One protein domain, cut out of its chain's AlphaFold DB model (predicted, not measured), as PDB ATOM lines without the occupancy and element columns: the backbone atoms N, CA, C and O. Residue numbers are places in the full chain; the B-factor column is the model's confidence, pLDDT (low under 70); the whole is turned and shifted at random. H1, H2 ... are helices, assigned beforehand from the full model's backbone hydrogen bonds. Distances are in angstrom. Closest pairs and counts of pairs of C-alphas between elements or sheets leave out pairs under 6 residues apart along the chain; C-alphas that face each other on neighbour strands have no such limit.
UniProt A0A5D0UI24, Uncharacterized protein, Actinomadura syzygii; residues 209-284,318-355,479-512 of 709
ATOM      1  N   LEU A 209      21.980 -25.664  37.069       93.12
ATOM      2  CA  LEU A 209      22.851 -25.122  38.114       93.12
ATOM      3  C   LEU A 209      24.254 -25.745  38.109       93.12
ATOM      4  O   LEU A 209      25.226 -25.019  38.268       93.12
ATOM      5  N   GLN A 210      24.368 -27.058  37.860       93.94
ATOM      6  CA  GLN A 210      25.661 -27.729  37.649       93.94
ATOM      7  C   GLN A 210      26.421 -27.057  36.498       93.94
ATOM      8  O   GLN A 210      27.555 -26.639  36.686       93.94
ATOM      9  N   ARG A 211      25.761 -26.866  35.343       93.75
ATOM     10  CA  ARG A 211      26.362 -26.170  34.194       93.75
ATOM     11  C   ARG A 211      26.791 -24.751  34.547       93.75
ATOM     12  O   ARG A 211      27.881 -24.369  34.169       93.75
ATOM     13  N   ALA A 212      25.980 -24.000  35.291       94.75
ATOM     14  CA  ALA A 212      26.338 -22.640  35.689       94.75
ATOM     15  C   ALA A 212      27.573 -22.590  36.609       94.75
ATOM     16  O   ALA A 212      28.410 -21.711  36.435       94.75
ATOM     17  N   PHE A 213      27.714 -23.533  37.552       95.50
ATOM     18  CA  PHE A 213      28.934 -23.666  38.359       95.50
ATOM     19  C   PHE A 213      30.140 -24.056  37.497       95.50
ATOM     20  O   PHE A 213      31.183 -23.412  37.593       95.50
ATOM     21  N   ASP A 214      29.987 -25.054  36.623       95.62
ATOM     22  CA  ASP A 214      31.062 -25.536  35.750       95.62
ATOM     23  C   ASP A 214      31.485 -24.472  34.713       95.62
ATOM     24  O   ASP A 214      32.664 -24.359  34.387       95.62
ATOM     25  N   ASP A 215      30.538 -23.694  34.176       95.50
ATOM     26  CA  ASP A 215      30.772 -22.591  33.233       95.50
ATOM     27  C   ASP A 215      31.449 -21.401  33.928       95.50
ATOM     28  O   ASP A 215      32.360 -20.808  33.355       95.50
ATOM     29  N   ALA A 216      31.028 -21.051  35.150       96.06
ATOM     30  CA  ALA A 216      31.659 -19.985  35.928       96.06
ATOM     31  C   ALA A 216      33.083 -20.361  36.358       96.06
ATOM     32  O   ALA A 216      33.982 -19.539  36.212       96.06
ATOM     33  N   GLY A 217      33.294 -21.598  36.824       95.50
ATOM     34  CA  GLY A 217      34.620 -22.118  37.166       95.50
ATOM     35  C   GLY A 217      35.560 -22.108  35.962       95.50
ATOM     36  O   GLY A 217      36.592 -21.450  36.009       95.50
ATOM     37  N   ARG A 218      35.147 -22.712  34.836       96.38
ATOM     38  CA  ARG A 218      35.961 -22.714  33.607       96.38
ATOM     39  C   ARG A 218      36.262 -21.313  33.085       96.38
ATOM     40  O   ARG A 218      37.390 -21.053  32.690       96.38
ATOM     41  N   ALA A 219      35.285 -20.405  33.088       95.56
ATOM     42  CA  ALA A 219      35.517 -19.039  32.625       95.56
ATOM     43  C   ALA A 219      36.490 -18.271  33.538       95.56
ATOM     44  O   ALA A 219      37.262 -17.451  33.043       95.56
ATOM     45  N   LEU A 220      36.467 -18.528  34.851       95.38
ATOM     46  CA  LEU A 220      37.434 -17.961  35.794       95.38
ATOM     47  C   LEU A 220      38.832 -18.559  35.604       95.38
ATOM     48  O   LEU A 220      39.792 -17.793  35.574       95.38
ATOM     49  N   ASP A 221      38.942 -19.873  35.396       95.94
ATOM     50  CA  ASP A 221      40.215 -20.539  35.101       95.94
ATOM     51  C   ASP A 221      40.832 -19.989  33.801       95.94
ATOM     52  O   ASP A 221      41.984 -19.557  33.795       95.94
ATOM     53  N   GLU A 222      40.042 -19.885  32.726       94.88
ATOM     54  CA  GLU A 222      40.462 -19.285  31.448       94.88
ATOM     55  C   GLU A 222      40.875 -17.809  31.609       94.88
ATOM     56  O   GLU A 222      41.837 -17.347  30.986       94.88
ATOM     57  N   ALA A 223      40.169 -17.046  32.450       94.06
ATOM     58  CA  ALA A 223      40.514 -15.659  32.745       94.06
ATOM     59  C   ALA A 223      41.820 -15.539  33.543       94.06
ATOM     60  O   ALA A 223      42.626 -14.648  33.258       94.06
ATOM     61  N   GLN A 224      42.053 -16.441  34.496       94.12
ATOM     62  CA  GLN A 224      43.278 -16.494  35.288       94.12
ATOM     63  C   GLN A 224      44.474 -16.908  34.421       94.12
ATOM     64  O   GLN A 224      45.525 -16.265  34.474       94.12
ATOM     65  N   GLU A 225      44.311 -17.917  33.562       93.62
ATOM     66  CA  GLU A 225      45.319 -18.317  32.577       93.62
ATOM     67  C   GLU A 225      45.664 -17.150  31.643       93.62
ATOM     68  O   GLU A 225      46.839 -16.800  31.499       93.62
ATOM     69  N   ALA A 226      44.656 -16.465  31.093       91.94
ATOM     70  CA  ALA A 226      44.868 -15.295  30.242       91.94
ATOM     71  C   ALA A 226      45.576 -14.144  30.980       91.94
ATOM     72  O   ALA A 226      46.402 -13.446  30.383       91.94
ATOM     73  N   ALA A 227      45.297 -13.942  32.271       90.81
ATOM     74  CA  ALA A 227      45.975 -12.948  33.100       90.81
ATOM     75  C   ALA A 227      47.452 -13.310  33.360       90.81
ATOM     76  O   ALA A 227      48.333 -12.443  33.284       90.81
ATOM     77  N   VAL A 228      47.747 -14.592  33.600       92.00
ATOM     78  CA  VAL A 228      49.120 -15.102  33.753       92.00
ATOM     79  C   VAL A 228      49.895 -14.987  32.439       92.00
ATOM     80  O   VAL A 228      51.034 -14.506  32.435       92.00
ATOM     81  N   GLU A 229      49.284 -15.355  31.311       91.50
ATOM     82  CA  GLU A 229      49.884 -15.205  29.983       91.50
ATOM     83  C   GLU A 229      50.136 -13.736  29.632       91.50
ATOM     84  O   GLU A 229      51.200 -13.404  29.093       91.50
ATOM     85  N   LEU A 230      49.206 -12.839  29.991       92.00
ATOM     86  CA  LEU A 230      49.357 -11.399  29.801       92.00
ATOM     87  C   LEU A 230      50.605 -10.877  30.516       92.00
ATOM     88  O   LEU A 230      51.294 -10.022  29.973       92.00
ATOM     89  N   ALA A 231      50.947 -11.399  31.694       89.75
ATOM     90  CA  ALA A 231      52.148 -10.999  32.428       89.75
ATOM     91  C   ALA A 231      53.467 -11.455  31.762       89.75
ATOM     92  O   ALA A 231      54.544 -10.953  32.112       89.75
ATOM     93  N   GLY A 232      53.403 -12.380  30.798       89.56
ATOM     94  CA  GLY A 232      54.548 -12.891  30.052       89.56
ATOM     95  C   GLY A 232      55.086 -11.923  28.992       89.56
ATOM     96  O   GLY A 232      54.364 -11.122  28.401       89.56
ATOM     97  N   ALA A 233      56.381 -12.033  28.674       84.56
ATOM     98  CA  ALA A 233      57.014 -11.220  27.627       84.56
ATOM     99  C   ALA A 233      56.417 -11.474  26.224       84.56
ATOM    100  O   ALA A 233      56.422 -10.585  25.374       84.56
ATOM    101  N   GLY A 234      55.860 -12.670  25.988       84.94
ATOM    102  CA  GLY A 234      55.190 -13.026  24.734       84.94
ATOM    103  C   GLY A 234      53.963 -12.160  24.423       84.94
ATOM    104  O   GLY A 234      53.711 -11.885  23.248       84.94
ATOM    105  N   ALA A 235      53.270 -11.654  25.450       84.75
ATOM    106  CA  ALA A 235      52.098 -10.781  25.327       84.75
ATOM    107  C   ALA A 235      52.419  -9.392  24.745       84.75
ATOM    108  O   ALA A 235      51.566  -8.723  24.162       84.75
ATOM    109  N   LEU A 236      53.675  -8.948  24.870       82.50
ATOM    110  CA  LEU A 236      54.145  -7.716  24.231       82.50
ATOM    111  C   LEU A 236      54.350  -7.909  22.724       82.50
ATOM    112  O   LEU A 236      54.121  -6.990  21.938       82.50
ATOM    113  N   VAL A 237      54.748  -9.118  22.315       83.12
ATOM    114  CA  VAL A 237      55.006  -9.469  20.912       83.12
ATOM    115  C   VAL A 237      53.691  -9.793  20.196       83.12
ATOM    116  O   VAL A 237      53.373  -9.214  19.151       83.12
ATOM    117  N   ARG A 238      52.866 -10.667  20.781       83.50
ATOM    118  CA  ARG A 238      51.561 -11.088  20.245       83.50
ATOM    119  C   ARG A 238      50.436 -10.447  21.046       83.50
ATOM    120  O   ARG A 238      50.468 -10.466  22.265       83.50
ATOM    121  N   ARG A 239      49.439  -9.870  20.371       78.62
ATOM    122  CA  ARG A 239      48.295  -9.257  21.055       78.62
ATOM    123  C   ARG A 239      47.458 -10.373  21.676       78.62
ATOM    124  O   ARG A 239      46.877 -11.156  20.933       78.62
ATOM    125  N   LEU A 240      47.399 -10.413  23.004       83.19
ATOM    126  CA  LEU A 240      46.541 -11.320  23.764       83.19
ATOM    127  C   LEU A 240      45.312 -10.546  24.268       83.19
ATOM    128  O   LEU A 240      45.482  -9.589  25.027       83.19
ATOM    129  N   PRO A 241      44.088 -10.892  23.831       84.00
ATOM    130  CA  PRO A 241      42.862 -10.225  24.264       84.00
ATOM    131  C   PRO A 241      42.407 -10.740  25.643       84.00
ATOM    132  O   PRO A 241      41.354 -11.362  25.760       84.00
ATOM    133  N   ALA A 242      43.207 -10.505  26.689       86.69
ATOM    134  CA  ALA A 242      42.914 -10.964  28.054       86.69
ATOM    135  C   ALA A 242      41.635 -10.340  28.652       86.69
ATOM    136  O   ALA A 242      41.041 -10.889  29.575       86.69
ATOM    137  N   ASP A 243      41.158  -9.225  28.094       86.50
ATOM    138  CA  ASP A 243      39.892  -8.586  28.460       86.50
ATOM    139  C   ASP A 243      38.657  -9.397  28.037       86.50
ATOM    140  O   ASP A 243      37.575  -9.204  28.586       86.50
ATOM    141  N   VAL A 244      38.767 -10.284  27.044       90.81
ATOM    142  CA  VAL A 244      37.632 -11.110  26.603       90.81
ATOM    143  C   VAL A 244      37.325 -12.220  27.620       90.81
ATOM    144  O   VAL A 244      36.191 -12.233  28.101       90.81
ATOM    145  N   PRO A 245      38.282 -13.082  28.030       92.56
ATOM    146  CA  PRO A 245      38.048 -14.084  29.074       92.56
ATOM    147  C   PRO A 245      37.551 -13.491  30.400       92.56
ATOM    148  O   PRO A 245      36.590 -14.001  30.970       92.56
ATOM    149  N   VAL A 246      38.113 -12.359  30.849       93.12
ATOM    150  CA  VAL A 246      37.675 -11.684  32.091       93.12
ATOM    151  C   VAL A 246      36.209 -11.239  32.020       93.12
ATOM    152  O   VAL A 246      35.452 -11.438  32.972       93.12
ATOM    153  N   ARG A 247      35.765 -10.701  30.876       93.88
ATOM    154  CA  ARG A 247      34.356 -10.320  30.680       93.88
ATOM    155  C   ARG A 247      33.422 -11.519  30.666       93.88
ATOM    156  O   ARG A 247      32.374 -11.470  31.307       93.88
ATOM    157  N   VAL A 248      33.825 -12.601  29.994       95.50
ATOM    158  CA  VAL A 248      33.067 -13.860  29.980       95.50
ATOM    159  C   VAL A 248      32.936 -14.421  31.398       95.50
ATOM    160  O   VAL A 248      31.838 -14.820  31.784       95.50
ATOM    161  N   ALA A 249      33.995 -14.376  32.209       95.31
ATOM    162  CA  ALA A 249      33.933 -14.764  33.618       95.31
ATOM    163  C   ALA A 249      32.920 -13.918  34.409       95.31
ATOM    164  O   ALA A 249      32.118 -14.462  35.169       95.31
ATOM    165  N   GLY A 250      32.882 -12.601  34.175       95.12
ATOM    166  CA  GLY A 250      31.872 -11.709  34.752       95.12
ATOM    167  C   GLY A 250      30.437 -12.066  34.351       95.12
ATOM    168  O   GLY A 250      29.542 -12.072  35.200       95.12
ATOM    169  N   ASP A 251      30.212 -12.412  33.083       96.31
ATOM    170  CA  ASP A 251      28.904 -12.852  32.590       96.31
ATOM    171  C   ASP A 251      28.453 -14.169  33.222       96.31
ATOM    172  O   ASP A 251      27.312 -14.263  33.684       96.31
ATOM    173  N   ARG A 252      29.347 -15.160  33.300       96.88
ATOM    174  CA  ARG A 252      29.043 -16.465  33.907       96.88
ATOM    175  C   ARG A 252      28.829 -16.377  35.412       96.88
ATOM    176  O   ARG A 252      27.922 -17.024  35.932       96.88
ATOM    177  N   LEU A 253      29.592 -15.535  36.107       96.75
ATOM    178  CA  LEU A 253      29.405 -15.294  37.536       96.75
ATOM    179  C   LEU A 253      28.047 -14.639  37.832       96.75
ATOM    180  O   LEU A 253      27.357 -15.048  38.768       96.75
ATOM    181  N   ALA A 254      27.648 -13.646  37.029       96.06
ATOM    182  CA  ALA A 254      26.326 -13.031  37.140       96.06
ATOM    183  C   ALA A 254      25.209 -14.050  36.875       96.06
ATOM    184  O   ALA A 254      24.270 -14.141  37.660       96.06
ATOM    185  N   GLU A 255      25.343 -14.867  35.823       96.12
ATOM    186  CA  GLU A 255      24.370 -15.914  35.497       96.12
ATOM    187  C   GLU A 255      24.208 -16.926  36.647       96.12
ATOM    188  O   GLU A 255      23.082 -17.266  37.024       96.12
ATOM    189  N   LEU A 256      25.315 -17.389  37.237       96.50
ATOM    190  CA  LEU A 256      25.290 -18.290  38.392       96.50
ATOM    191  C   LEU A 256      24.564 -17.654  39.584       96.50
ATOM    192  O   LEU A 256      23.694 -18.289  40.192       96.50
ATOM    193  N   ARG A 257      24.885 -16.396  39.900       96.44
ATOM    194  CA  ARG A 257      24.230 -15.661  40.982       96.44
ATOM    195  C   ARG A 257      22.729 -15.514  40.740       96.44
ATOM    196  O   ARG A 257      21.954 -15.773  41.658       96.44
ATOM    197  N   ASP A 258      22.309 -15.139  39.536       95.31
ATOM    198  CA  ASP A 258      20.894 -14.948  39.200       95.31
ATOM    199  C   ASP A 258      20.112 -16.267  39.290       95.31
ATOM    200  O   ASP A 258      18.978 -16.299  39.778       95.31
ATOM    201  N   ARG A 259      20.734 -17.389  38.900       95.06
ATOM    202  CA  ARG A 259      20.148 -18.731  39.045       95.06
ATOM    203  C   ARG A 259      19.992 -19.136  40.510       95.06
ATOM    204  O   ARG A 259      18.936 -19.656  40.873       95.06
ATOM    205  N   LEU A 260      20.996 -18.882  41.353       95.00
ATOM    206  CA  LEU A 260      20.906 -19.123  42.800       95.00
ATOM    207  C   LEU A 260      19.874 -18.207  43.469       95.00
ATOM    208  O   LEU A 260      19.096 -18.669  44.301       95.00
ATOM    209  N   GLY A 261      19.821 -16.935  43.071       93.81
ATOM    210  CA  GLY A 261      18.819 -15.980  43.539       93.81
ATOM    211  C   GLY A 261      17.402 -16.441  43.201       93.81
ATOM    212  O   GLY A 261      16.547 -16.491  44.083       93.81
ATOM    213  N   SER A 262      17.187 -16.871  41.957       93.19
ATOM    214  CA  SER A 262      15.905 -17.417  41.489       93.19
ATOM    215  C   SER A 262      15.497 -18.673  42.268       93.19
ATOM    216  O   SER A 262      14.350 -18.789  42.694       93.19
ATOM    217  N   LEU A 263      16.444 -19.585  42.528       93.19
ATOM    218  CA  LEU A 263      16.216 -20.779  43.348       93.19
ATOM    219  C   LEU A 263      15.813 -20.420  44.792       93.19
ATOM    220  O   LEU A 263      14.858 -20.984  45.323       93.19
ATOM    221  N   PHE A 264      16.516 -19.481  45.431       91.50
ATOM    222  CA  PHE A 264      16.211 -19.058  46.805       91.50
ATOM    223  C   PHE A 264      14.895 -18.280  46.918       91.50
ATOM    224  O   PHE A 264      14.265 -18.318  47.971       91.50
ATOM    225  N   GLN A 265      14.456 -17.607  45.852       89.81
ATOM    226  CA  GLN A 265      13.128 -16.990  45.788       89.81
ATOM    227  C   GLN A 265      12.014 -18.023  45.587       89.81
ATOM    228  O   GLN A 265      10.949 -17.891  46.185       89.81
ATOM    229  N   ALA A 266      12.251 -19.063  44.782       86.56
ATOM    230  CA  ALA A 266      11.283 -20.139  44.566       86.56
ATOM    231  C   ALA A 266      11.054 -20.994  45.828       86.56
ATOM    232  O   ALA A 266       9.976 -21.566  46.010       86.56
ATOM    233  N   VAL A 267      12.059 -21.077  46.706       84.12
ATOM    234  CA  VAL A 267      12.016 -21.852  47.952       84.12
ATOM    235  C   VAL A 267      12.435 -20.963  49.124       84.12
ATOM    236  O   VAL A 267      13.571 -21.062  49.610       84.12
ATOM    237  N   PRO A 268      11.538 -20.070  49.574       76.25
ATOM    238  CA  PRO A 268      11.832 -19.204  50.699       76.25
ATOM    239  C   PRO A 268      11.992 -20.044  51.976       76.25
ATOM    240  O   PRO A 268      11.408 -21.120  52.127       76.25
ATOM    241  N   GLY A 269      12.857 -19.582  52.879       72.06
ATOM    242  CA  GLY A 269      13.239 -20.322  54.086       72.06
ATOM    243  C   GLY A 269      12.177 -20.356  55.188       72.06
ATOM    244  O   GLY A 269      12.446 -20.916  56.243       72.06
ATOM    245  N   ASP A 270      11.014 -19.755  54.954       73.62
ATOM    246  CA  ASP A 270       9.932 -19.523  55.916       73.62
ATOM    247  C   ASP A 270       8.727 -20.457  55.718       73.62
ATOM    248  O   ASP A 270       7.797 -20.449  56.519       73.62
ATOM    249  N   GLY A 271       8.721 -21.278  54.664       79.06
ATOM    250  CA  GLY A 271       7.561 -22.083  54.308       79.06
ATOM    251  C   GLY A 271       7.859 -23.566  54.107       79.06
ATOM    252  O   GLY A 271       8.904 -23.957  53.596       79.06
ATOM    253  N   ARG A 272       6.863 -24.407  54.414       84.12
ATOM    254  CA  ARG A 272       6.931 -25.869  54.253       84.12
ATOM    255  C   ARG A 272       7.340 -26.285  52.835       84.12
ATOM    256  O   ARG A 272       6.817 -25.779  51.843       84.12
ATOM    257  N   ILE A 273       8.245 -27.247  52.723       84.69
ATOM    258  CA  ILE A 273       8.639 -27.893  51.473       84.69
ATOM    259  C   ILE A 273       7.500 -28.822  51.029       84.69
ATOM    260  O   ILE A 273       7.391 -29.957  51.498       84.69
ATOM    261  N   THR A 274       6.632 -28.305  50.158       86.56
ATOM    262  CA  THR A 274       5.552 -29.033  49.472       86.56
ATOM    263  C   THR A 274       6.072 -29.758  48.231       86.56
ATOM    264  O   THR A 274       7.185 -29.491  47.776       86.56
ATOM    265  N   ASP A 275       5.270 -30.649  47.644       86.12
ATOM    266  CA  ASP A 275       5.647 -31.339  46.403       86.12
ATOM    267  C   ASP A 275       5.905 -30.362  45.243       86.12
ATOM    268  O   ASP A 275       6.888 -30.528  44.522       86.12
ATOM    269  N   ASP A 276       5.136 -29.271  45.146       86.62
ATOM    270  CA  ASP A 276       5.374 -28.194  44.173       86.62
ATOM    271  C   ASP A 276       6.740 -27.523  44.373       86.62
ATOM    272  O   ASP A 276       7.477 -27.274  43.418       86.62
ATOM    273  N   ARG A 277       7.135 -27.275  45.629       87.38
ATOM    274  CA  ARG A 277       8.454 -26.707  45.954       87.38
ATOM    275  C   ARG A 277       9.577 -27.704  45.699       87.38
ATOM    276  O   ARG A 277      10.642 -27.311  45.235       87.38
ATOM    277  N   ARG A 278       9.354 -29.001  45.932       88.88
ATOM    278  CA  ARG A 278      10.319 -30.052  45.554       88.88
ATOM    279  C   ARG A 278      10.486 -30.130  44.039       88.88
ATOM    280  O   ARG A 278      11.617 -30.272  43.574       88.88
ATOM    281  N   ALA A 279       9.397 -29.983  43.285       87.75
ATOM    282  CA  ALA A 279       9.439 -29.877  41.833       87.75
ATOM    283  C   ALA A 279      10.190 -28.612  41.384       87.75
ATOM    284  O   ALA A 279      11.009 -28.695  40.472       87.75
ATOM    285  N   ALA A 280      10.010 -27.477  42.070       87.81
ATOM    286  CA  ALA A 280      10.774 -26.255  41.811       87.81
ATOM    287  C   ALA A 280      12.284 -26.439  42.071       87.81
ATOM    288  O   ALA A 280      13.096 -26.094  41.213       87.81
ATOM    289  N   ILE A 281      12.681 -27.063  43.193       89.88
ATOM    290  CA  ILE A 281      14.090 -27.408  43.484       89.88
ATOM    291  C   ILE A 281      14.678 -28.266  42.351       89.88
ATOM    292  O   ILE A 281      15.767 -27.975  41.844       89.88
ATOM    293  N   ALA A 282      13.932 -29.284  41.917       90.44
ATOM    294  CA  ALA A 282      14.337 -30.167  40.828       90.44
ATOM    295  C   ALA A 282      14.449 -29.432  39.480       90.44
ATOM    296  O   ALA A 282      15.406 -29.667  38.739       90.44
ATOM    297  N   ALA A 283      13.535 -28.503  39.177       90.25
ATOM    298  CA  ALA A 283      13.554 -27.697  37.953       90.25
ATOM    299  C   ALA A 283      14.808 -26.809  37.849       90.25
ATOM    300  O   ALA A 283      15.338 -26.597  36.758       90.25
ATOM    301  N   HIS A 284      15.341 -26.357  38.986       91.56
ATOM    302  CA  HIS A 284      16.613 -25.633  39.061       91.56
ATOM    303  C   HIS A 284      17.853 -26.549  39.052       91.56
ATOM    304  O   HIS A 284      18.980 -26.058  39.118       91.56
ATOM    305  N   VAL A 318       2.942 -19.248  83.317       92.56
ATOM    306  CA  VAL A 318       3.282 -18.003  82.609       92.56
ATOM    307  C   VAL A 318       4.718 -18.045  82.089       92.56
ATOM    308  O   VAL A 318       4.963 -17.663  80.945       92.56
ATOM    309  N   ARG A 319       5.662 -18.532  82.904       91.75
ATOM    310  CA  ARG A 319       7.067 -18.679  82.503       91.75
ATOM    311  C   ARG A 319       7.245 -19.756  81.443       91.75
ATOM    312  O   ARG A 319       7.959 -19.521  80.474       91.75
ATOM    313  N   LEU A 320       6.541 -20.879  81.562       92.81
ATOM    314  CA  LEU A 320       6.585 -21.936  80.547       92.81
ATOM    315  C   LEU A 320       6.062 -21.452  79.182       92.81
ATOM    316  O   LEU A 320       6.700 -21.739  78.175       92.81
ATOM    317  N   ASP A 321       4.980 -20.658  79.116       93.00
ATOM    318  CA  ASP A 321       4.534 -20.058  77.836       93.00
ATOM    319  C   ASP A 321       5.593 -19.124  77.226       93.00
ATOM    320  O   ASP A 321       5.795 -19.132  76.010       93.00
ATOM    321  N   GLN A 322       6.270 -18.320  78.052       91.38
ATOM    322  CA  GLN A 322       7.323 -17.411  77.585       91.38
ATOM    323  C   GLN A 322       8.511 -18.177  76.996       91.38
ATOM    324  O   GLN A 322       8.987 -17.819  75.921       91.38
ATOM    325  N   GLU A 323       8.945 -19.247  77.656       91.12
ATOM    326  CA  GLU A 323      10.061 -20.079  77.195       91.12
ATOM    327  C   GLU A 323       9.707 -20.862  75.931       91.12
ATOM    328  O   GLU A 323      10.482 -20.877  74.979       91.12
ATOM    329  N   LEU A 324       8.494 -21.420  75.842       91.94
ATOM    330  CA  LEU A 324       8.022 -22.057  74.608       91.94
ATOM    331  C   LEU A 324       7.954 -21.056  73.443       91.94
ATOM    332  O   LEU A 324       8.236 -21.411  72.299       91.94
ATOM    333  N   ARG A 325       7.605 -19.791  73.713       90.94
ATOM    334  CA  ARG A 325       7.622 -18.719  72.706       90.94
ATOM    335  C   ARG A 325       9.042 -18.370  72.270       90.94
ATOM    336  O   ARG A 325       9.268 -18.186  71.079       90.94
ATOM    337  N   ALA A 326       9.975 -18.269  73.214       89.25
ATOM    338  CA  ALA A 326      11.381 -18.013  72.919       89.25
ATOM    339  C   ALA A 326      11.994 -19.164  72.107       89.25
ATOM    340  O   ALA A 326      12.695 -18.915  71.127       89.25
ATOM    341  N   TRP A 327      11.656 -20.407  72.456       89.56
ATOM    342  CA  TRP A 327      12.066 -21.595  71.716       89.56
ATOM    343  C   TRP A 327      11.516 -21.581  70.284       89.56
ATOM    344  O   TRP A 327      12.297 -21.687  69.339       89.56
ATOM    345  N   ALA A 328      10.212 -21.352  70.100       88.62
ATOM    346  CA  ALA A 328       9.613 -21.246  68.768       88.62
ATOM    347  C   ALA A 328      10.278 -20.140  67.922       88.62
ATOM    348  O   ALA A 328      10.685 -20.392  66.788       88.62
ATOM    349  N   ALA A 329      10.499 -18.954  68.498       86.19
ATOM    350  CA  ALA A 329      11.173 -17.850  67.812       86.19
ATOM    351  C   ALA A 329      12.627 -18.186  67.420       86.19
ATOM    352  O   ALA A 329      13.101 -17.775  66.359       86.19
ATOM    353  N   GLY A 330      13.338 -18.957  68.250       83.62
ATOM    354  CA  GLY A 330      14.682 -19.450  67.940       83.62
ATOM    355  C   GLY A 330      14.712 -20.416  66.751       83.62
ATOM    356  O   GLY A 330      15.670 -20.402  65.976       83.62
ATOM    357  N   LEU A 331      13.657 -21.215  66.566       82.44
ATOM    358  CA  LEU A 331      13.525 -22.147  65.438       82.44
ATOM    359  C   LEU A 331      13.149 -21.445  64.123       82.44
ATOM    360  O   LEU A 331      13.608 -21.865  63.055       82.44
ATOM    361  N   GLU A 332      12.358 -20.372  64.197       75.69
ATOM    362  CA  GLU A 332      11.938 -19.550  63.049       75.69
ATOM    363  C   GLU A 332      13.070 -18.674  62.480       75.69
ATOM    364  O   GLU A 332      13.027 -18.289  61.310       75.69
ATOM    365  N   GLY A 333      14.105 -18.381  63.278       62.88
ATOM    366  CA  GLY A 333      15.246 -17.523  62.934       62.88
ATOM    367  C   GLY A 333      16.198 -18.100  61.875       62.88
ATOM    368  O   GLY A 333      17.377 -18.330  62.140       62.88
ATOM    369  N   GLY A 334      15.711 -18.340  60.658       63.50
ATOM    370  CA  GLY A 334      16.533 -18.713  59.510       63.50
ATOM    371  C   GLY A 334      17.201 -17.501  58.856       63.50
ATOM    372  O   GLY A 334      16.535 -16.544  58.469       63.50
ATOM    373  N   ASP A 335      18.520 -17.554  58.660       65.44
ATOM    374  CA  ASP A 335      19.223 -16.583  57.817       65.44
ATOM    375  C   ASP A 335      18.653 -16.593  56.394       65.44
ATOM    376  O   ASP A 335      18.673 -17.632  55.733       65.44
ATOM    377  N   ALA A 336      18.211 -15.438  55.889       81.75
ATOM    378  CA  ALA A 336      17.710 -15.313  54.524       81.75
ATOM    379  C   ALA A 336      18.843 -15.602  53.510       81.75
ATOM    380  O   ALA A 336      19.748 -14.771  53.351       81.75
ATOM    381  N   PRO A 337      18.815 -16.738  52.781       86.19
ATOM    382  CA  PRO A 337      19.911 -17.133  51.895       86.19
ATOM    383  C   PRO A 337      20.130 -16.125  50.757       86.19
ATOM    384  O   PRO A 337      21.261 -15.921  50.328       86.19
ATOM    385  N   ALA A 338      19.078 -15.417  50.331       87.88
ATOM    386  CA  ALA A 338      19.169 -14.344  49.342       87.88
ATOM    387  C   ALA A 338      20.017 -13.148  49.818       87.88
ATOM    388  O   ALA A 338      20.771 -12.581  49.029       87.88
ATOM    389  N   ARG A 339      19.942 -12.787  51.107       90.06
ATOM    390  CA  ARG A 339      20.753 -11.698  51.674       90.06
ATOM    391  C   ARG A 339      22.229 -12.090  51.719       90.06
ATOM    392  O   ARG A 339      23.071 -11.332  51.251       90.06
ATOM    393  N   ARG A 340      22.528 -13.307  52.187       91.50
ATOM    394  CA  ARG A 340      23.899 -13.848  52.186       91.50
ATOM    395  C   ARG A 340      24.477 -13.985  50.783       91.50
ATOM    396  O   ARG A 340      25.654 -13.719  50.588       91.50
ATOM    397  N   LEU A 341      23.661 -14.350  49.795       94.31
ATOM    398  CA  LEU A 341      24.092 -14.399  48.398       94.31
ATOM    399  C   LEU A 341      24.542 -13.019  47.888       94.31
ATOM    400  O   LEU A 341      25.555 -12.929  47.200       94.31
ATOM    401  N   ALA A 342      23.821 -11.951  48.247       93.38
ATOM    402  CA  ALA A 342      24.192 -10.580  47.892       93.38
ATOM    403  C   ALA A 342      25.463 -10.092  48.613       93.38
ATOM    404  O   ALA A 342      26.190  -9.268  48.064       93.38
ATOM    405  N   GLU A 343      25.740 -10.604  49.814       94.62
ATOM    406  CA  GLU A 343      26.980 -10.335  50.555       94.62
ATOM    407  C   GLU A 343      28.184 -11.081  49.948       94.62
ATOM    408  O   GLU A 343      29.247 -10.484  49.789       94.62
ATOM    409  N   ILE A 344      28.015 -12.353  49.558       95.44
ATOM    410  CA  ILE A 344      29.071 -13.182  48.943       95.44
ATOM    411  C   ILE A 344      29.426 -12.686  47.537       95.44
ATOM    412  O   ILE A 344      30.599 -12.572  47.189       95.44
ATOM    413  N   CYS A 345      28.418 -12.394  46.712       95.62
ATOM    414  CA  CYS A 345      28.604 -11.933  45.340       95.62
ATOM    415  C   CYS A 345      27.852 -10.610  45.131       95.62
ATOM    416  O   CYS A 345      26.752 -10.602  44.567       95.62
ATOM    417  N   PRO A 346      28.410  -9.474  45.584       95.25
ATOM    418  CA  PRO A 346      27.772  -8.175  45.415       95.25
ATOM    419  C   PRO A 346      27.670  -7.801  43.934       95.25
ATOM    420  O   PRO A 346      28.505  -8.189  43.119       95.25
ATOM    421  N   ASP A 347      26.681  -6.977  43.572       93.31
ATOM    422  CA  ASP A 347      26.456  -6.493  42.194       93.31
ATOM    423  C   ASP A 347      27.703  -5.887  41.542       93.31
ATOM    424  O   ASP A 347      27.874  -5.945  40.324       93.31
ATOM    425  N   ALA A 348      28.565  -5.282  42.357       93.50
ATOM    426  CA  ALA A 348      29.794  -4.659  41.906       93.50
ATOM    427  C   ALA A 348      30.805  -5.673  41.349       93.50
ATOM    428  O   ALA A 348      31.560  -5.316  40.451       93.50
ATOM    429  N   LEU A 349      30.817  -6.921  41.836       94.12
ATOM    430  CA  LEU A 349      31.832  -7.910  41.473       94.12
ATOM    431  C   LEU A 349      31.673  -8.405  40.020       94.12
ATOM    432  O   LEU A 349      32.611  -8.215  39.244       94.12
ATOM    433  N   PRO A 350      30.504  -8.912  39.567       94.12
ATOM    434  CA  PRO A 350      30.318  -9.244  38.153       94.12
ATOM    435  C   PRO A 350      30.415  -8.022  37.232       94.12
ATOM    436  O   PRO A 350      30.924  -8.131  36.120       94.12
ATOM    437  N   ARG A 351      29.963  -6.838  37.683       93.44
ATOM    438  CA  ARG A 351      30.087  -5.592  36.901       93.44
ATOM    439  C   ARG A 351      31.550  -5.201  36.675       93.44
ATOM    440  O   ARG A 351      31.896  -4.843  35.558       93.44
ATOM    441  N   ARG A 352      32.401  -5.326  37.697       92.38
ATOM    442  CA  ARG A 352      33.847  -5.065  37.606       92.38
ATOM    443  C   ARG A 352      34.549  -6.012  36.631       92.38
ATOM    444  O   ARG A 352      35.454  -5.582  35.934       92.38
ATOM    445  N   LEU A 353      34.120  -7.270  36.553       93.56
ATOM    446  CA  LEU A 353      34.653  -8.231  35.581       93.56
ATOM    447  C   LEU A 353      34.137  -7.977  34.154       93.56
ATOM    448  O   LEU A 353      34.884  -8.133  33.193       93.56
ATOM    449  N   ARG A 354      32.874  -7.553  34.001       92.56
ATOM    450  CA  ARG A 354      32.278  -7.172  32.703       92.56
ATOM    451  C   ARG A 354      32.877  -5.902  32.104       92.56
ATOM    452  O   ARG A 354      32.886  -5.753  30.883       92.56
ATOM    453  N   ASP A 355      33.347  -4.998  32.948       90.12
ATOM    454  CA  ASP A 355      34.008  -3.761  32.543       90.12
ATOM    455  C   ASP A 355      35.306  -3.589  33.348       90.12
ATOM    456  O   ASP A 355      35.352  -2.810  34.308       90.12
ATOM    457  N   VAL A 479      38.804 -12.903  44.016       94.81
ATOM    458  CA  VAL A 479      37.586 -12.614  44.796       94.81
ATOM    459  C   VAL A 479      36.394 -13.330  44.167       94.81
ATOM    460  O   VAL A 479      35.553 -13.862  44.887       94.81
ATOM    461  N   ALA A 480      36.337 -13.382  42.837       95.31
ATOM    462  CA  ALA A 480      35.306 -14.098  42.101       95.31
ATOM    463  C   ALA A 480      35.393 -15.618  42.285       95.31
ATOM    464  O   ALA A 480      34.362 -16.245  42.517       95.31
ATOM    465  N   GLU A 481      36.592 -16.199  42.272       96.06
ATOM    466  CA  GLU A 481      36.794 -17.625  42.559       96.06
ATOM    467  C   GLU A 481      36.298 -17.987  43.967       96.06
ATOM    468  O   GLU A 481      35.483 -18.901  44.135       96.06
ATOM    469  N   ARG A 482      36.703 -17.206  44.979       96.25
ATOM    470  CA  ARG A 482      36.208 -17.366  46.356       96.25
ATOM    471  C   ARG A 482      34.693 -17.223  46.438       96.25
ATOM    472  O   ARG A 482      34.047 -18.040  47.084       96.25
ATOM    473  N   ALA A 483      34.110 -16.253  45.730       96.25
ATOM    474  CA  ALA A 483      32.663 -16.085  45.690       96.25
ATOM    475  C   ALA A 483      31.949 -17.319  45.109       96.25
ATOM    476  O   ALA A 483      30.901 -17.702  45.624       96.25
ATOM    477  N   VAL A 484      32.499 -17.981  44.083       96.88
ATOM    478  CA  VAL A 484      31.933 -19.236  43.544       96.88
ATOM    479  C   VAL A 484      31.965 -20.356  44.588       96.88
ATOM    480  O   VAL A 484      30.945 -21.021  44.800       96.88
ATOM    481  N   GLN A 485      33.089 -20.529  45.285       95.31
ATOM    482  CA  GLN A 485      33.234 -21.528  46.354       95.31
ATOM    483  C   GLN A 485      32.276 -21.250  47.526       95.31
ATOM    484  O   GLN A 485      31.572 -22.150  47.998       95.31
ATOM    485  N   ASP A 486      32.176 -19.991  47.951       95.38
ATOM    486  CA  ASP A 486      31.278 -19.555  49.021       95.38
ATOM    487  C   ASP A 486      29.803 -19.703  48.626       95.38
ATOM    488  O   ASP A 486      28.980 -20.118  49.447       95.38
ATOM    489  N   MET A 487      29.448 -19.452  47.360       96.19
ATOM    490  CA  MET A 487      28.104 -19.711  46.829       96.19
ATOM    491  C   MET A 487      27.758 -21.207  46.850       96.19
ATOM    492  O   MET A 487      26.631 -21.573  47.198       96.19
ATOM    493  N   GLN A 488      28.713 -22.088  46.541       93.94
ATOM    494  CA  GLN A 488      28.526 -23.537  46.658       93.94
ATOM    495  C   GLN A 488      28.349 -23.964  48.124       93.94
ATOM    496  O   GLN A 488      27.474 -24.780  48.442       93.94
ATOM    497  N   HIS A 489      29.129 -23.383  49.038       92.19
ATOM    498  CA  HIS A 489      28.986 -23.630  50.472       92.19
ATOM    499  C   HIS A 489      27.633 -23.138  51.008       92.19
ATOM    500  O   HIS A 489      26.965 -23.854  51.763       92.19
ATOM    501  N   LEU A 490      27.195 -21.950  50.578       93.19
ATOM    502  CA  LEU A 490      25.883 -21.395  50.898       93.19
ATOM    503  C   LEU A 490      24.773 -22.333  50.423       93.19
ATOM    504  O   LEU A 490      23.900 -22.668  51.220       93.19
ATOM    505  N   LEU A 491      24.835 -22.823  49.180       92.62
ATOM    506  CA  LEU A 491      23.870 -23.795  48.665       92.62
ATOM    507  C   LEU A 491      23.794 -25.043  49.558       92.62
ATOM    508  O   LEU A 491      22.695 -25.498  49.871       92.62
ATOM    509  N   GLY A 492      24.928 -25.565  50.034       90.25
ATOM    510  CA  GLY A 492      24.935 -26.716  50.943       90.25
ATOM    511  C   GLY A 492      24.340 -26.468  52.316       90.25
ATOM    512  O   GLY A 492      23.600 -27.315  52.833       90.25
ATOM    513  N   ARG A 493      24.581 -25.285  52.881       89.50
ATOM    514  CA  ARG A 493      23.908 -24.863  54.114       89.50
ATOM    515  C   ARG A 493      22.402 -24.723  53.899       89.50
ATOM    516  O   ARG A 493      21.636 -25.217  54.723       89.50
ATOM    517  N   THR A 494      21.982 -24.128  52.785       89.50
ATOM    518  CA  THR A 494      20.565 -23.926  52.461       89.50
ATOM    519  C   THR A 494      19.836 -25.247  52.219       89.50
ATOM    520  O   THR A 494      18.770 -25.451  52.787       89.50
ATOM    521  N   VAL A 495      20.426 -26.191  51.475       89.12
ATOM    522  CA  VAL A 495      19.842 -27.530  51.255       89.12
ATOM    523  C   VAL A 495      19.691 -28.297  52.572       89.12
ATOM    524  O   VAL A 495      18.651 -28.913  52.802       89.12
ATOM    525  N   THR A 496      20.683 -28.218  53.465       87.25
ATOM    526  CA  THR A 496      20.562 -28.785  54.822       87.25
ATOM    527  C   THR A 496      19.433 -28.103  55.603       87.25
ATOM    528  O   THR A 496      18.663 -28.769  56.293       87.25
ATOM    529  N   GLY A 497      19.289 -26.783  55.455       86.44
ATOM    530  CA  GLY A 497      18.179 -26.019  56.018       86.44
ATOM    531  C   GLY A 497      16.815 -26.489  55.505       86.44
ATOM    532  O   GLY A 497      15.921 -26.724  56.315       86.44
ATOM    533  N   TRP A 498      16.658 -26.680  54.193       87.44
ATOM    534  CA  TRP A 498      15.415 -27.162  53.580       87.44
ATOM    535  C   TRP A 498      15.052 -28.581  54.010       87.44
ATOM    536  O   TRP A 498      13.888 -28.836  54.308       87.44
ATOM    537  N   ALA A 499      16.032 -29.486  54.098       86.25
ATOM    538  CA  ALA A 499      15.816 -30.862  54.555       86.25
ATOM    539  C   ALA A 499      15.132 -30.913  55.932       86.25
ATOM    540  O   ALA A 499      14.288 -31.771  56.181       86.25
ATOM    541  N   ARG A 500      15.467 -29.951  56.799       86.00
ATOM    542  CA  ARG A 500      14.960 -29.835  58.174       86.00
ATOM    543  C   ARG A 500      13.843 -28.821  58.340       86.00
ATOM    544  O   ARG A 500      13.369 -28.633  59.453       86.00
ATOM    545  N   LEU A 501      13.473 -28.100  57.286       87.06
ATOM    546  CA  LEU A 501      12.537 -26.986  57.403       87.06
ATOM    547  C   LEU A 501      11.163 -27.477  57.857       87.06
ATOM    548  O   LEU A 501      10.617 -26.923  58.798       87.06
ATOM    549  N   ASN A 502      10.655 -28.564  57.267       87.69
ATOM    550  CA  ASN A 502       9.367 -29.128  57.677       87.69
ATOM    551  C   ASN A 502       9.401 -29.602  59.123       87.69
ATOM    552  O   ASN A 502       8.530 -29.206  59.876       87.69
ATOM    553  N   ARG A 503      10.436 -30.349  59.528       88.12
ATOM    554  CA  ARG A 503      10.609 -30.760  60.925       88.12
ATOM    555  C   ARG A 503      10.633 -29.565  61.885       88.12
ATOM    556  O   ARG A 503       9.956 -29.612  62.897       88.12
ATOM    557  N   ARG A 504      11.383 -28.501  61.573       87.50
ATOM    558  CA  ARG A 504      11.433 -27.287  62.409       87.50
ATOM    559  C   ARG A 504      10.074 -26.597  62.500       87.50
ATOM    560  O   ARG A 504       9.694 -26.168  63.578       87.50
ATOM    561  N   LEU A 505       9.343 -26.508  61.390       87.38
ATOM    562  CA  LEU A 505       7.991 -25.946  61.379       87.38
ATOM    563  C   LEU A 505       6.993 -26.850  62.122       87.38
ATOM    564  O   LEU A 505       6.158 -26.335  62.848       87.38
ATOM    565  N   ASP A 506       7.119 -28.177  62.020       88.50
ATOM    566  CA  ASP A 506       6.343 -29.134  62.824       88.50
ATOM    567  C   ASP A 506       6.637 -28.957  64.325       88.50
ATOM    568  O   ASP A 506       5.719 -28.971  65.139       88.50
ATOM    569  N   GLU A 507       7.902 -28.746  64.707       89.69
ATOM    570  CA  GLU A 507       8.288 -28.440  66.092       89.69
ATOM    571  C   GLU A 507       7.659 -27.113  66.555       89.69
ATOM    572  O   GLU A 507       7.077 -27.065  67.636       89.69
ATOM    573  N   VAL A 508       7.696 -26.058  65.733       90.12
ATOM    574  CA  VAL A 508       7.039 -24.767  66.025       90.12
ATOM    575  C   VAL A 508       5.521 -24.915  66.175       90.12
ATOM    576  O   VAL A 508       4.943 -24.320  67.090       90.12
ATOM    577  N   ASP A 509       4.878 -25.724  65.333       89.31
ATOM    578  CA  ASP A 509       3.438 -25.985  65.401       89.31
ATOM    579  C   ASP A 509       3.078 -26.767  66.677       89.31
ATOM    580  O   ASP A 509       2.144 -26.390  67.388       89.31
ATOM    581  N   GLU A 510       3.859 -27.790  67.053       90.56
ATOM    582  CA  GLU A 510       3.687 -28.520  68.322       90.56
ATOM    583  C   GLU A 510       3.870 -27.598  69.540       90.56
ATOM    584  O   GLU A 510       3.062 -27.626  70.473       90.56
ATOM    585  N   LEU A 511       4.898 -26.741  69.528       91.75
ATOM    586  CA  LEU A 511       5.123 -25.748  70.583       91.75
ATOM    587  C   LEU A 511       3.955 -24.752  70.658       91.75
ATOM    588  O   LEU A 511       3.499 -24.409  71.749       91.75
ATOM    589  N   SER A 512       3.435 -24.310  69.513       91.00
ATOM    590  CA  SER A 512       2.308 -23.375  69.439       91.00
ATOM    591  C   SER A 512       1.005 -23.995  69.943       91.00
ATOM    592  O   SER A 512       0.295 -23.358  70.725       91.00
TER     593      SER A 512
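This is residues 209 to 284, 318 to 355 and 479 to 512 of the 709 residues of an uncharacterized protein of Actinomadura syzygii (UniProt A0A5D0UI24). This is a long, loose rod of helices: H1 and H3 lie side by side, running opposite ways, with little H2 at the tip beyond them, while H8 overlaps them in part and leads toward a second pair, H5 and H9, at the other end. H6 packs on both H3 and H8, H7 packs on H3, and H4 folds back beside the last residues of H3. The printed part has 148 residues with nine named helices, H1 to H9 in order along the chain, and no named strand; the class is all helix. The whole is loose, with a radius of gyration of the C-alphas of 21.0 A, and spans 80 by 32 by 19 A.

Begin with H1, residues 209 to 230, and H3, residues 243 to 266: they touch, closest at the C-alphas of Ala 219 and Ala 249, 4.7 A apart, at a shallow tilt of 22 degrees, opposite ways. With H8, residues 479 to 499, they make a bundle, three helices running along one another. Residues 213 to 220 of H1 alone touch H8, closest at C-alphas 220 and 481, 6.8 A; H3 and H8 are close but not clearly touching, with C-alphas 253 and 480 at 7.6 A. H3 is the hub, touching four helices. Its residues 263 to 266 touch H4, residues 275 to 283, in a helical hairpin, closest at C-alphas 266 and 280, 6.7 A. H6, residues 337 to 344, touches H3 at C-alphas 261 and 338, 6.0 A, and H8 at C-alphas 344 and 483, 5.6 A, the closest of each pair. H7, residues 348 to 354, touches H3 at a steep tilt of 44 degrees, closest at C-alphas 247 and 354, 4.3 A. H5, residues 318 to 332, touches H9, residues 501 to 512, closest at C-alphas 328 and 508, 5.2 A, opposite ways. H8 and H9 meet only through their link. H2, residues 234 to 237, touches no helix. Every O i to N i+4 pair is within hydrogen-bond range in the helices but H2, which is too short for one.

Find C-alpha 209 at (22.851, -25.122, 38.114); from there H1 runs 31.0 A. H3 covers 34.8 A, H5 21.4 A and H8 30.0 A. H9 runs 16.2 A to C-alpha 512 at (2.308, -23.375, 69.439).

C-alphas 237 and 318 are the two farthest apart, 81.0 A. Residues 285 to 317 and 356 to 478 are cut out, with C-alpha gaps of 46.2 A and 15.5 A. Of the links printed whole, none is long. Residues 333 to 335 of the model are under pLDDT 70.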